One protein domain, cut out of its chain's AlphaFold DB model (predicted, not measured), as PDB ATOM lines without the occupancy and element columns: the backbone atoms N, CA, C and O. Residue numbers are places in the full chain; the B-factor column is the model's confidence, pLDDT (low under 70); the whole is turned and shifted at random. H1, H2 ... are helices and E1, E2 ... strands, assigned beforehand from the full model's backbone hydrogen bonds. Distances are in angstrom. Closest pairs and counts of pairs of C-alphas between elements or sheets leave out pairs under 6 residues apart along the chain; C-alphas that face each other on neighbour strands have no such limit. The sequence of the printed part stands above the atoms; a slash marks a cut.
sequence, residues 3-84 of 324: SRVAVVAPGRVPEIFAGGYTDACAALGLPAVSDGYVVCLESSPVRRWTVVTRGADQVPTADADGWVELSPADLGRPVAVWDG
ATOM      1  N   SER A   3      18.735  39.788  18.649       77.69
ATOM      2  CA  SER A   3      18.327  40.222  19.983       77.69
ATOM      3  C   SER A   3      17.438  41.459  19.879       77.69
ATOM      4  O   SER A   3      17.699  42.351  19.071       77.69
ATOM      5  N   ARG A   4      16.395  41.528  20.707       85.12
ATOM      6  CA  ARG A   4      15.604  42.744  20.943       85.12
ATOM      7  C   ARG A   4      15.571  43.024  22.434       85.12
ATOM      8  O   ARG A   4      15.361  42.101  23.214       85.12
ATOM      9  N   VAL A   5      15.748  44.279  22.830       87.38
ATOM     10  CA  VAL A   5      15.784  44.660  24.244       87.38
ATOM     11  C   VAL A   5      14.578  45.530  24.559       87.38
ATOM     12  O   VAL A   5      14.391  46.573  23.943       87.38
ATOM     13  N   ALA A   6      13.748  45.089  25.498       88.38
ATOM     14  CA  ALA A   6      12.629  45.853  26.031       88.38
ATOM     15  C   ALA A   6      12.967  46.373  27.429       88.38
ATOM     16  O   ALA A   6      13.627  45.695  28.218       88.38
ATOM     17  N   VAL A   7      12.475  47.563  27.757       87.88
ATOM     18  CA  VAL A   7      12.602  48.127  29.105       87.88
ATOM     19  C   VAL A   7      11.252  48.095  29.787       87.88
ATOM     20  O   VAL A   7      10.301  48.644  29.251       87.88
ATOM     21  N   VAL A   8      11.182  47.483  30.968       87.69
ATOM     22  CA  VAL A   8       9.981  47.404  31.803       87.69
ATOM     23  C   VAL A   8      10.292  48.066  33.141       87.69
ATOM     24  O   VAL A   8      10.867  47.451  34.032       87.69
ATOM     25  N   ALA A   9       9.933  49.338  33.284       86.94
ATOM     26  CA  ALA A   9      10.210  50.153  34.464       86.94
ATOM     27  C   ALA A   9       9.066  51.146  34.745       86.94
ATOM     28  O   ALA A   9       8.220  51.372  33.873       86.94
ATOM     29  N   PRO A  10       9.008  51.769  35.938       84.19
ATOM     30  CA  PRO A  10       8.058  52.848  36.208       84.19
ATOM     31  C   PRO A  10       8.125  53.944  35.131       84.19
ATOM     32  O   PRO A  10       9.193  54.478  34.849       84.19
ATOM     33  N   GLY A  11       6.991  54.246  34.491       78.62
ATOM     34  CA  GLY A  11       6.908  55.222  33.392       78.62
ATOM     35  C   GLY A  11       7.512  54.767  32.053       78.62
ATOM     36  O   GLY A  11       7.418  55.491  31.070       78.62
ATOM     37  N   ARG A  12       8.108  53.571  31.979       81.19
ATOM     38  CA  ARG A  12       8.702  52.994  30.764       81.19
ATOM     39  C   ARG A  12       8.235  51.552  30.613       81.19
ATOM     40  O   ARG A  12       8.947  50.620  30.972       81.19
ATOM     41  N   VAL A  13       7.003  51.378  30.145       82.31
ATOM     42  CA  VAL A  13       6.386  50.060  29.951       82.31
ATOM     43  C   VAL A  13       6.023  49.909  28.476       82.31
ATOM     44  O   VAL A  13       5.281  50.763  27.979       82.31
ATOM     45  N   PRO A  14       6.501  48.854  27.786       82.62
ATOM     46  CA  PRO A  14       6.145  48.598  26.400       82.62
ATOM     47  C   PRO A  14       4.630  48.456  26.281       82.62
ATOM     48  O   PRO A  14       3.993  47.826  27.122       82.62
ATOM     49  N   GLU A  15       4.050  49.024  25.231       75.00
ATOM     50  CA  GLU A  15       2.591  49.088  25.052       75.00
ATOM     51  C   GLU A  15       1.928  47.707  24.982       75.00
ATOM     52  O   GLU A  15       0.763  47.550  25.337       75.00
ATOM     53  N   ILE A  16       2.681  46.691  24.554       77.62
ATOM     54  CA  ILE A  16       2.210  45.305  24.507       77.62
ATOM     55  C   ILE A  16       1.750  44.795  25.881       77.62
ATOM     56  O   ILE A  16       0.905  43.899  25.957       77.62
ATOM     57  N   PHE A  17       2.259  45.399  26.960       76.56
ATOM     58  CA  PHE A  17       1.693  45.254  28.288       76.56
ATOM     59  C   PHE A  17       0.576  46.272  28.496       76.56
ATOM     60  O   PHE A  17       0.761  47.491  28.411       76.56
ATOM     61  N   ALA A  18      -0.583  45.747  28.870       66.06
ATOM     62  CA  ALA A  18      -1.644  46.565  29.419       66.06
ATOM     63  C   ALA A  18      -1.227  47.214  30.728       66.06
ATOM     64  O   ALA A  18      -0.521  46.611  31.538       66.06
ATOM     65  N   GLY A  19      -1.776  48.398  30.975       73.25
ATOM     66  CA  GLY A  19      -1.655  49.036  32.272       73.25
ATOM     67  C   GLY A  19      -0.248  49.551  32.569       73.25
ATOM     68  O   GLY A  19       0.482  49.996  31.679       73.25
ATOM     69  N   GLY A  20       0.088  49.565  33.856       80.56
ATOM     70  CA  GLY A  20       1.308  50.177  34.369       80.56
ATOM     71  C   GLY A  20       2.433  49.177  34.622       80.56
ATOM     72  O   GLY A  20       2.345  47.986  34.338       80.56
ATOM     73  N   TYR A  21       3.508  49.664  35.242       85.62
ATOM     74  CA  TYR A  21       4.695  48.856  35.543       85.62
ATOM     75  C   TYR A  21       4.389  47.619  36.402       85.62
ATOM     76  O   TYR A  21       4.947  46.548  36.174       85.62
ATOM     77  N   THR A  22       3.471  47.737  37.361       85.75
ATOM     78  CA  THR A  22       3.076  46.620  38.232       85.75
ATOM     79  C   THR A  22       2.318  45.531  37.472       85.75
ATOM     80  O   THR A  22       2.526  44.354  37.752       85.75
ATOM     81  N   ASP A  23       1.491  45.908  36.491       82.88
ATOM     82  CA  ASP A  23       0.770  44.957  35.637       82.88
ATOM     83  C   ASP A  23       1.751  44.180  34.751       82.88
ATOM     84  O   ASP A  23       1.683  42.953  34.676       82.88
ATOM     85  N   ALA A  24       2.733  44.876  34.169       87.31
ATOM     86  CA  ALA A  24       3.797  44.253  33.386       87.31
ATOM     87  C   ALA A  24       4.673  43.306  34.228       87.31
ATOM     88  O   ALA A  24       5.003  42.208  33.788       87.31
ATOM     89  N   CYS A  25       5.014  43.687  35.464       90.31
ATOM     90  CA  CYS A  25       5.749  42.810  36.380       90.31
ATOM     91  C   CYS A  25       4.959  41.540  36.713       90.31
ATOM     92  O   CYS A  25       5.521  40.448  36.675       90.31
ATOM     93  N   ALA A  26       3.659  41.673  36.993       87.88
ATOM     94  CA  ALA A  26       2.791  40.533  37.270       87.88
ATOM     95  C   ALA A  26       2.688  39.585  36.064       87.88
ATOM     96  O   ALA A  26       2.794  38.375  36.244       87.88
ATOM     97  N   ALA A  27       2.553  40.131  34.851       85.50
ATOM     98  CA  ALA A  27       2.531  39.363  33.607       85.50
ATOM     99  C   ALA A  27       3.829  38.561  33.393       85.50
ATOM    100  O   ALA A  27       3.799  37.384  33.049       85.50
ATOM    101  N   LEU A  28       4.974  39.171  33.710       89.56
ATOM    102  CA  LEU A  28       6.290  38.536  33.625       89.56
ATOM    103  C   LEU A  28       6.629  37.622  34.819       89.56
ATOM    104  O   LEU A  28       7.712  37.039  34.845       89.56
ATOM    105  N   GLY A  29       5.763  37.516  35.832       90.81
ATOM    106  CA  GLY A  29       6.057  36.768  37.060       90.81
ATOM    107  C   GLY A  29       7.222  37.349  37.877       90.81
ATOM    108  O   GLY A  29       7.900  36.618  38.601       90.81
ATOM    109  N   LEU A  30       7.478  38.654  37.759       92.62
ATOM    110  CA  LEU A  30       8.557  39.371  38.437       92.62
ATOM    111  C   LEU A  30       8.008  40.257  39.569       92.62
ATOM    112  O   LEU A  30       6.924  40.828  39.444       92.62
ATOM    113  N   PRO A  31       8.742  40.441  40.682       93.19
ATOM    114  CA  PRO A  31       8.359  41.412  41.703       93.19
ATOM    115  C   PRO A  31       8.593  42.844  41.200       93.19
ATOM    116  O   PRO A  31       9.601  43.112  40.554       93.19
ATOM    117  N   ALA A  32       7.717  43.792  41.533       92.81
ATOM    118  CA  ALA A  32       7.952  45.200  41.205       92.81
ATOM    119  C   ALA A  32       9.132  45.763  42.022       92.81
ATOM    120  O   ALA A  32       9.159  45.638  43.247       92.81
ATOM    121  N   VAL A  33      10.096  46.391  41.345       91.44
ATOM    122  CA  VAL A  33      11.293  47.009  41.943       91.44
ATOM    123  C   VAL A  33      11.471  48.440  41.431       91.44
ATOM    124  O   VAL A  33      10.976  48.798  40.365       91.44
ATOM    125  N   SER A  34      12.149  49.292  42.197       87.06
ATOM    126  CA  SER A  34      12.267  50.723  41.879       87.06
ATOM    127  C   SER A  34      13.139  51.019  40.656       87.06
ATOM    128  O   SER A  34      12.894  51.999  39.963       87.06
ATOM    129  N   ASP A  35      14.143  50.182  40.395       87.88
ATOM    130  CA  ASP A  35      15.116  50.305  39.301       87.88
ATOM    131  C   ASP A  35      14.682  49.587  38.011       87.88
ATOM    132  O   ASP A  35      15.410  49.594  37.019       87.88
ATOM    133  N   GLY A  36      13.484  48.989  37.997       91.56
ATOM    134  CA  GLY A  36      12.911  48.331  36.825       91.56
ATOM    135  C   GLY A  36      13.704  47.128  36.300       91.56
ATOM    136  O   GLY A  36      14.644  46.627  36.921       91.56
ATOM    137  N   TYR A  37      13.295  46.655  35.125       92.81
ATOM    138  CA  TYR A  37      13.867  45.507  34.434       92.81
ATOM    139  C   TYR A  37      14.240  45.839  32.995       92.81
ATOM    140  O   TYR A  37      13.545  46.582  32.299       92.81
ATOM    141  N   VAL A  38      15.309  45.203  32.534       91.75
ATOM    142  CA  VAL A  38      15.683  45.136  31.126       91.75
ATOM    143  C   VAL A  38      15.466  43.696  30.678       91.75
ATOM    144  O   VAL A  38      16.021  42.766  31.263       91.75
ATOM    145  N   VAL A  39      14.614  43.508  29.675       92.00
ATOM    146  CA  VAL A  39      14.218  42.201  29.146       92.00
ATOM    147  C   VAL A  39      14.846  42.038  27.769       92.00
ATOM    148  O   VAL A  39      14.411  42.656  26.799       92.00
ATOM    149  N   CYS A  40      15.886  41.214  27.677       90.44
ATOM    150  CA  CYS A  40      16.530  40.864  26.417       90.44
ATOM    151  C   CYS A  40      15.905  39.591  25.846       90.44
ATOM    152  O   CYS A  40      15.922  38.535  26.478       90.44
ATOM    153  N   LEU A  41      15.359  39.708  24.642       89.88
ATOM    154  CA  LEU A  41      14.724  38.645  23.882       89.88
ATOM    155  C   LEU A  41      15.688  38.171  22.801       89.88
ATOM    156  O   LEU A  41      15.911  38.868  21.809       89.88
ATOM    157  N   GLU A  42      16.250  36.982  22.975       85.25
ATOM    158  CA  GLU A  42      17.237  36.432  22.052       85.25
ATOM    159  C   GLU A  42      16.647  35.283  21.243       85.25
ATOM    160  O   GLU A  42      15.846  34.477  21.726       85.25
ATOM    161  N   SER A  43      17.031  35.224  19.971       80.06
ATOM    162  CA  SER A  43      16.595  34.183  19.052       80.06
ATOM    163  C   SER A  43      17.745  33.658  18.197       80.06
ATOM    164  O   SER A  43      18.584  34.400  17.669       80.06
ATOM    165  N   SER A  44      17.746  32.339  18.039       71.69
ATOM    166  CA  SER A  44      18.516  31.583  17.061       71.69
ATOM    167  C   SER A  44      17.556  30.772  16.172       71.69
ATOM    168  O   SER A  44      16.360  30.704  16.472       71.69
ATOM    169  N   PRO A  45      18.041  30.122  15.100       64.81
ATOM    170  CA  PRO A  45      17.196  29.299  14.229       64.81
ATOM    171  C   PRO A  45      16.442  28.162  14.939       64.81
ATOM    172  O   PRO A  45      15.424  27.695  14.439       64.81
ATOM    173  N   VAL A  46      16.922  27.708  16.102       61.09
ATOM    174  CA  VAL A  46      16.357  26.545  16.812       61.09
ATOM    175  C   VAL A  46      15.827  26.856  18.202       61.09
ATOM    176  O   VAL A  46      15.146  26.017  18.784       61.09
ATOM    177  N   ARG A  47      16.128  28.033  18.759       71.50
ATOM    178  CA  ARG A  47      15.743  28.357  20.133       71.50
ATOM    179  C   ARG A  47      15.507  29.845  20.318       71.50
ATOM    180  O   ARG A  47      16.202  30.681  19.744       71.50
ATOM    181  N   ARG A  48      14.555  30.156  21.187       83.50
ATOM    182  CA  ARG A  48      14.382  31.471  21.799       83.50
ATOM    183  C   ARG A  48      14.681  31.360  23.281       83.50
ATOM    184  O   ARG A  48      14.403  30.323  23.881       83.50
ATOM    185  N   TRP A  49      15.232  32.409  23.856       87.88
ATOM    186  CA  TRP A  49      15.385  32.529  25.298       87.88
ATOM    187  C   TRP A  49      15.308  33.994  25.695       87.88
ATOM    188  O   TRP A  49      15.425  34.896  24.860       87.88
ATOM    189  N   THR A  50      15.093  34.211  26.984       91.44
ATOM    190  CA  THR A  50      14.932  35.536  27.567       91.44
ATOM    191  C   THR A  50      15.916  35.715  28.698       91.44
ATOM    192  O   THR A  50      16.048  34.839  29.552       91.44
ATOM    193  N   VAL A  51      16.588  36.859  28.721       90.81
ATOM    194  CA  VAL A  51      17.484  37.261  29.803       90.81
ATOM    195  C   VAL A  51      16.908  38.509  30.452       90.81
ATOM    196  O   VAL A  51      16.668  39.507  29.779       90.81
ATOM    197  N   VAL A  52      16.688  38.455  31.763       92.75
ATOM    198  CA  VAL A  52      16.173  39.582  32.544       92.75
ATOM    199  C   VAL A  52      17.282  40.116  33.438       92.75
ATOM    200  O   VAL A  52      17.881  39.363  34.210       92.75
ATOM    201  N   THR A  53      17.527  41.419  33.374       92.38
ATOM    202  CA  THR A  53      18.464  42.135  34.248       92.38
ATOM    203  C   THR A  53      17.762  43.305  34.942       92.38
ATOM    204  O   THR A  53      16.622  43.643  34.619       92.38
ATOM    205  N   ARG A  54      18.419  43.895  35.946       91.25
ATOM    206  CA  ARG A  54      17.980  45.133  36.615       91.25
ATOM    207  C   ARG A  54      18.734  46.347  36.073       91.25
ATOM    208  O   ARG A  54      19.728  46.177  35.368       91.25
ATOM    209  N   GLY A  55      18.298  47.544  36.464       85.12
ATOM    210  CA  GLY A  55      18.967  48.802  36.119       85.12
ATOM    211  C   GLY A  55      18.405  49.449  34.856       85.12
ATOM    212  O   GLY A  55      19.151  49.929  34.008       85.12
ATOM    213  N   ALA A  56      17.079  49.436  34.701       81.81
ATOM    214  CA  ALA A  56      16.398  50.086  33.584       81.81
ATOM    215  C   ALA A  56      16.564  51.617  33.579       81.81
ATOM    216  O   ALA A  56      16.383  52.262  32.547       81.81
ATOM    217  N   ASP A  57      16.911  52.200  34.723       78.81
ATOM    218  CA  ASP A  57      17.269  53.608  34.890       78.81
ATOM    219  C   ASP A  57      18.587  53.979  34.189       78.81
ATOM    220  O   ASP A  57      18.759  55.122  33.773       78.81
ATOM    221  N   GLN A  58      19.490  53.012  34.003       78.75
ATOM    222  CA  GLN A  58      20.789  53.196  33.340       78.75
ATOM    223  C   GLN A  58      20.726  52.965  31.826       78.75
ATOM    224  O   GLN A  58      21.712  53.158  31.114       78.75
ATOM    225  N   VAL A  59      19.566  52.545  31.323       80.06
ATOM    226  CA  VAL A  59      19.359  52.195  29.921       80.06
ATOM    227  C   VAL A  59      18.892  53.414  29.115       80.06
ATOM    228  O   VAL A  59      17.977  54.112  29.575       80.06
ATOM    229  N   PRO A  60      19.441  53.646  27.898       77.19
ATOM    230  CA  PRO A  60      19.016  54.720  27.000       77.19
ATOM    231  C   PRO A  60      17.502  54.788  26.801       77.19
ATOM    232  O   PRO A  60      16.801  53.790  26.973       77.19
ATOM    233  N   THR A  61      16.992  55.960  26.419       75.81
ATOM    234  CA  THR A  61      15.564  56.162  26.142       75.81
ATOM    235  C   THR A  61      15.066  55.150  25.112       75.81
ATOM    236  O   THR A  61      15.681  54.974  24.062       75.81
ATOM    237  N   ALA A  62      13.961  54.481  25.438       75.31
ATOM    238  CA  ALA A  62      13.314  53.548  24.527       75.31
ATOM    239  C   ALA A  62      12.608  54.289  23.387       75.31
ATOM    240  O   ALA A  62      12.250  55.461  23.528       75.31
ATOM    241  N   ASP A  63      12.395  53.598  22.272       76.25
ATOM    242  CA  ASP A  63      11.506  54.071  21.221       76.25
ATOM    243  C   ASP A  63      10.045  54.145  21.708       76.25
ATOM    244  O   ASP A  63       9.712  53.799  22.848       76.25
ATOM    245  N   ALA A  64       9.152  54.617  20.835       64.62
ATOM    246  CA  ALA A  64       7.730  54.765  21.148       64.62
ATOM    247  C   ALA A  64       7.038  53.440  21.526       64.62
ATOM    248  O   ALA A  64       5.985  53.459  22.163       64.62
ATOM    249  N   ASP A  65       7.636  52.305  21.160       67.69
ATOM    250  CA  ASP A  65       7.114  50.964  21.395       67.69
ATOM    251  C   ASP A  65       7.767  50.292  22.621       67.69
ATOM    252  O   ASP A  65       7.379  49.187  23.011       67.69
ATOM    253  N   GLY A  66       8.718  50.967  23.278       73.81
ATOM    254  CA  GLY A  66       9.401  50.491  24.479       73.81
ATOM    255  C   GLY A  66      10.656  49.650  24.214       73.81
ATOM    256  O   GLY A  66      11.171  49.032  25.153       73.81
ATOM    257  N   TRP A  67      11.163  49.629  22.977       83.06
ATOM    258  CA  TRP A  67      12.397  48.929  22.612       83.06
ATOM    259  C   TRP A  67      13.622  49.826  22.727       83.06
ATOM    260  O   TRP A  67      13.558  51.037  22.535       83.06
ATOM    261  N   VAL A  68      14.765  49.217  23.022       84.44
ATOM    262  CA  VAL A  68      16.064  49.886  23.066       84.44
ATOM    263  C   VAL A  68      17.050  49.117  22.202       84.44
ATOM    264  O   VAL A  68      17.071  47.885  22.189       84.44
ATOM    265  N   GLU A  69      17.895  49.854  21.492       81.19
ATOM    266  CA  GLU A  69      19.067  49.291  20.838       81.19
ATOM    267  C   GLU A  69      20.200  49.182  21.865       81.19
ATOM    268  O   GLU A  69      20.768  50.180  22.306       81.19
ATOM    269  N   LEU A  70      20.472  47.954  22.305       79.75
ATOM    270  CA  LEU A  70      21.474  47.634  23.318       79.75
ATOM    271  C   LEU A  70      22.157  46.317  22.961       79.75
ATOM    272  O   LEU A  70      21.494  45.355  22.564       79.75
ATOM    273  N   SER A  71      23.478  46.262  23.139       75.38
ATOM    274  CA  SER A  71      24.211  45.005  23.025       75.38
ATOM    275  C   SER A  71      23.927  44.129  24.248       75.38
ATOM    276  O   SER A  71      23.957  44.637  25.371       75.38
ATOM    277  N   PRO A  72      23.745  42.805  24.091       69.56
ATOM    278  CA  PRO A  72      23.650  41.892  25.228       69.56
ATOM    279  C   PRO A  72      24.852  41.961  26.185       69.56
ATOM    280  O   PRO A  72      24.710  41.666  27.367       69.56
ATOM    281  N   ALA A  73      26.028  42.368  25.692       72.62
ATOM    282  CA  ALA A  73      27.234  42.535  26.506       72.62
ATOM    283  C   ALA A  73      27.170  43.742  27.459       72.62
ATOM    284  O   ALA A  73      27.881  43.755  28.461       72.62
ATOM    285  N   ASP A  74      26.313  44.721  27.162       79.75
ATOM    286  CA  ASP A  74      26.111  45.916  27.987       79.75
ATOM    287  C   ASP A  74      25.054  45.681  29.079       79.75
ATOM    288  O   ASP A  74      24.774  46.559  29.897       79.75
ATOM    289  N   LEU A  75      24.446  44.490  29.107       79.31
ATOM    290  CA  LEU A  75      23.471  44.122  30.120       79.31
ATOM    291  C   LEU A  75      24.161  43.807  31.451       79.31
ATOM    292  O   LEU A  75      25.203  43.152  31.515       79.31
ATOM    293  N   GLY A  76      23.527  44.238  32.542       81.88
ATOM    294  CA  GLY A  76      23.952  43.881  33.890       81.88
ATOM    295  C   GLY A  76      23.854  42.377  34.178       81.88
ATOM    296  O   GLY A  76      23.470  41.555  33.348       81.88
ATOM    297  N   ARG A  77      24.166  41.991  35.416       87.19
ATOM    298  CA  ARG A  77      24.063  40.591  35.844       87.19
ATOM    299  C   ARG A  77      22.612  40.077  35.705       87.19
ATOM    300  O   ARG A  77      21.712  40.715  36.259       87.19
ATOM    301  N   PRO A  78      22.379  38.913  35.064       90.31
ATOM    302  CA  PRO A  78      21.052  38.308  34.986       90.31
ATOM    303  C   PRO A  78      20.457  38.022  36.363       90.31
ATOM    304  O   PRO A  78      21.118  37.446  37.230       90.31
ATOM    305  N   VAL A  79      19.193  38.405  36.539       93.25
ATOM    306  CA  VAL A  79      18.362  38.018  37.689       93.25
ATOM    307  C   VAL A  79      17.427  36.859  37.349       93.25
ATOM    308  O   VAL A  79      17.025  36.128  38.250       93.25
ATOM    309  N   ALA A  80      17.125  36.662  36.063       89.88
ATOM    310  CA  ALA A  80      16.414  35.495  35.556       89.88
ATOM    311  C   ALA A  80      16.840  35.177  34.115       89.88
ATOM    312  O   ALA A  80      17.198  36.075  33.349       89.88
ATOM    313  N   VAL A  81      16.784  33.892  33.758       89.88
ATOM    314  CA  VAL A  81      16.934  33.400  32.384       89.88
ATOM    315  C   VAL A  81      15.826  32.385  32.140       89.88
ATOM    316  O   VAL A  81      15.657  31.464  32.940       89.88
ATOM    317  N   TRP A  82      15.067  32.571  31.065       89.31
ATOM    318  CA  TRP A  82      13.932  31.721  30.711       89.31
ATOM    319  C   TRP A  82      14.111  31.108  29.333       89.31
ATOM    320  O   TRP A  82      14.649  31.738  28.420       89.31
ATOM    321  N   ASP A  83      13.590  29.898  29.182       83.81
ATOM    322  CA  ASP A  83      13.419  29.276  27.880       83.81
ATOM    323  C   ASP A  83      12.208  29.888  27.173       83.81
ATOM    324  O   ASP A  83      11.149  30.064  27.772       83.81
ATOM    325  N   GLY A  84      12.367  30.212  25.889       84.81
ATOM    326  CA  GLY A  84      11.353  30.926  25.119       84.81
ATOM    327  C   GLY A  84      11.328  32.433  25.381       84.81
ATOM    328  O   GLY A  84      12.141  32.986  26.127       84.81
TER     329      GLY A  84
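Overview. This is residues 3 to 84 of the 324 residues of an uncharacterized protein of Frankia sp. B2 (UniProt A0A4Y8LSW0). Picture a single twisted sheet of four strands, with a short helix, H1, near one end of it that only grazes the sheet, and a long loop, residues 55 to 77, that swings from the end of E3 past E1 and returns to E4. On its way the loop pairs briefly with E1, residues 67 to 68 beside residues 5 to 6. The printed part has 82 residues, under half of them in named elements, which follow as E1, H1, E2, E3, E4; the sheet's order is E1, E2, E3, E4, all antiparallel, and the class is mixed, helices and strands. The whole is compact, with a radius of gyration of the C-alphas of 11.8 A, and rounded, spanning 33 by 24 by 24 A.

Arrangement. Start at E1, residues 3 to 8, an edge strand. Beside it you find E2, residues 37 to 43, antiparallel at 159 degrees; look at N 6 and O 39, 2.8 A apart and within hydrogen-bond range. Residues 5 to 6 of E1 also pair, antiparallel, with residues 67 to 68. Next along the printed part comes H1, residues 21 to 27, which only grazes the sheet with its residues 21 to 25; the closest C-alphas of E1 and H1 are those of Val 8 and Tyr 21, 6.6 A apart. In H1 every O i to N i+4 pair is within hydrogen-bond range. E2 forms a hairpin with E3, residues 48 to 54, at 161 degrees, where N 40 and O 51 are 2.8 A apart, within hydrogen-bond range. E3 forms a hairpin with E4, residues 78 to 83, the other edge strand, at 163 degrees, and N 50 and O 82 are 2.9 A apart, within hydrogen-bond range. E2, E3 and E4 are a meander, each strand the antiparallel neighbour of the one before. E1 and E4 are apart.

Along the chain. Find C-alpha 3 at (18.327, 40.222, 19.983); from there E1 runs 16.2 A to C-alpha 8. H1 covers 9.9 A from C-alpha 21 at (4.695, 48.856, 35.543). E2 measures 19.3 A, E3 20.5 A and E4 13.8 A, the last ending at C-alpha 83, (13.419, 29.276, 27.880).

Size, cuts and confidence. The C-alphas farthest apart are those of Ser 34 and Pro 45, 35.3 A. The printed part has no cut. The links E1 to H1, with 12 residues, and E3 to E4, with 23, are long; H1 to E2 is short and E2 to E3 tight. The mean pLDDT of the printed part is 83.1; look for values under 70 at residues 18, 45 to 46, 64 to 65 and 72.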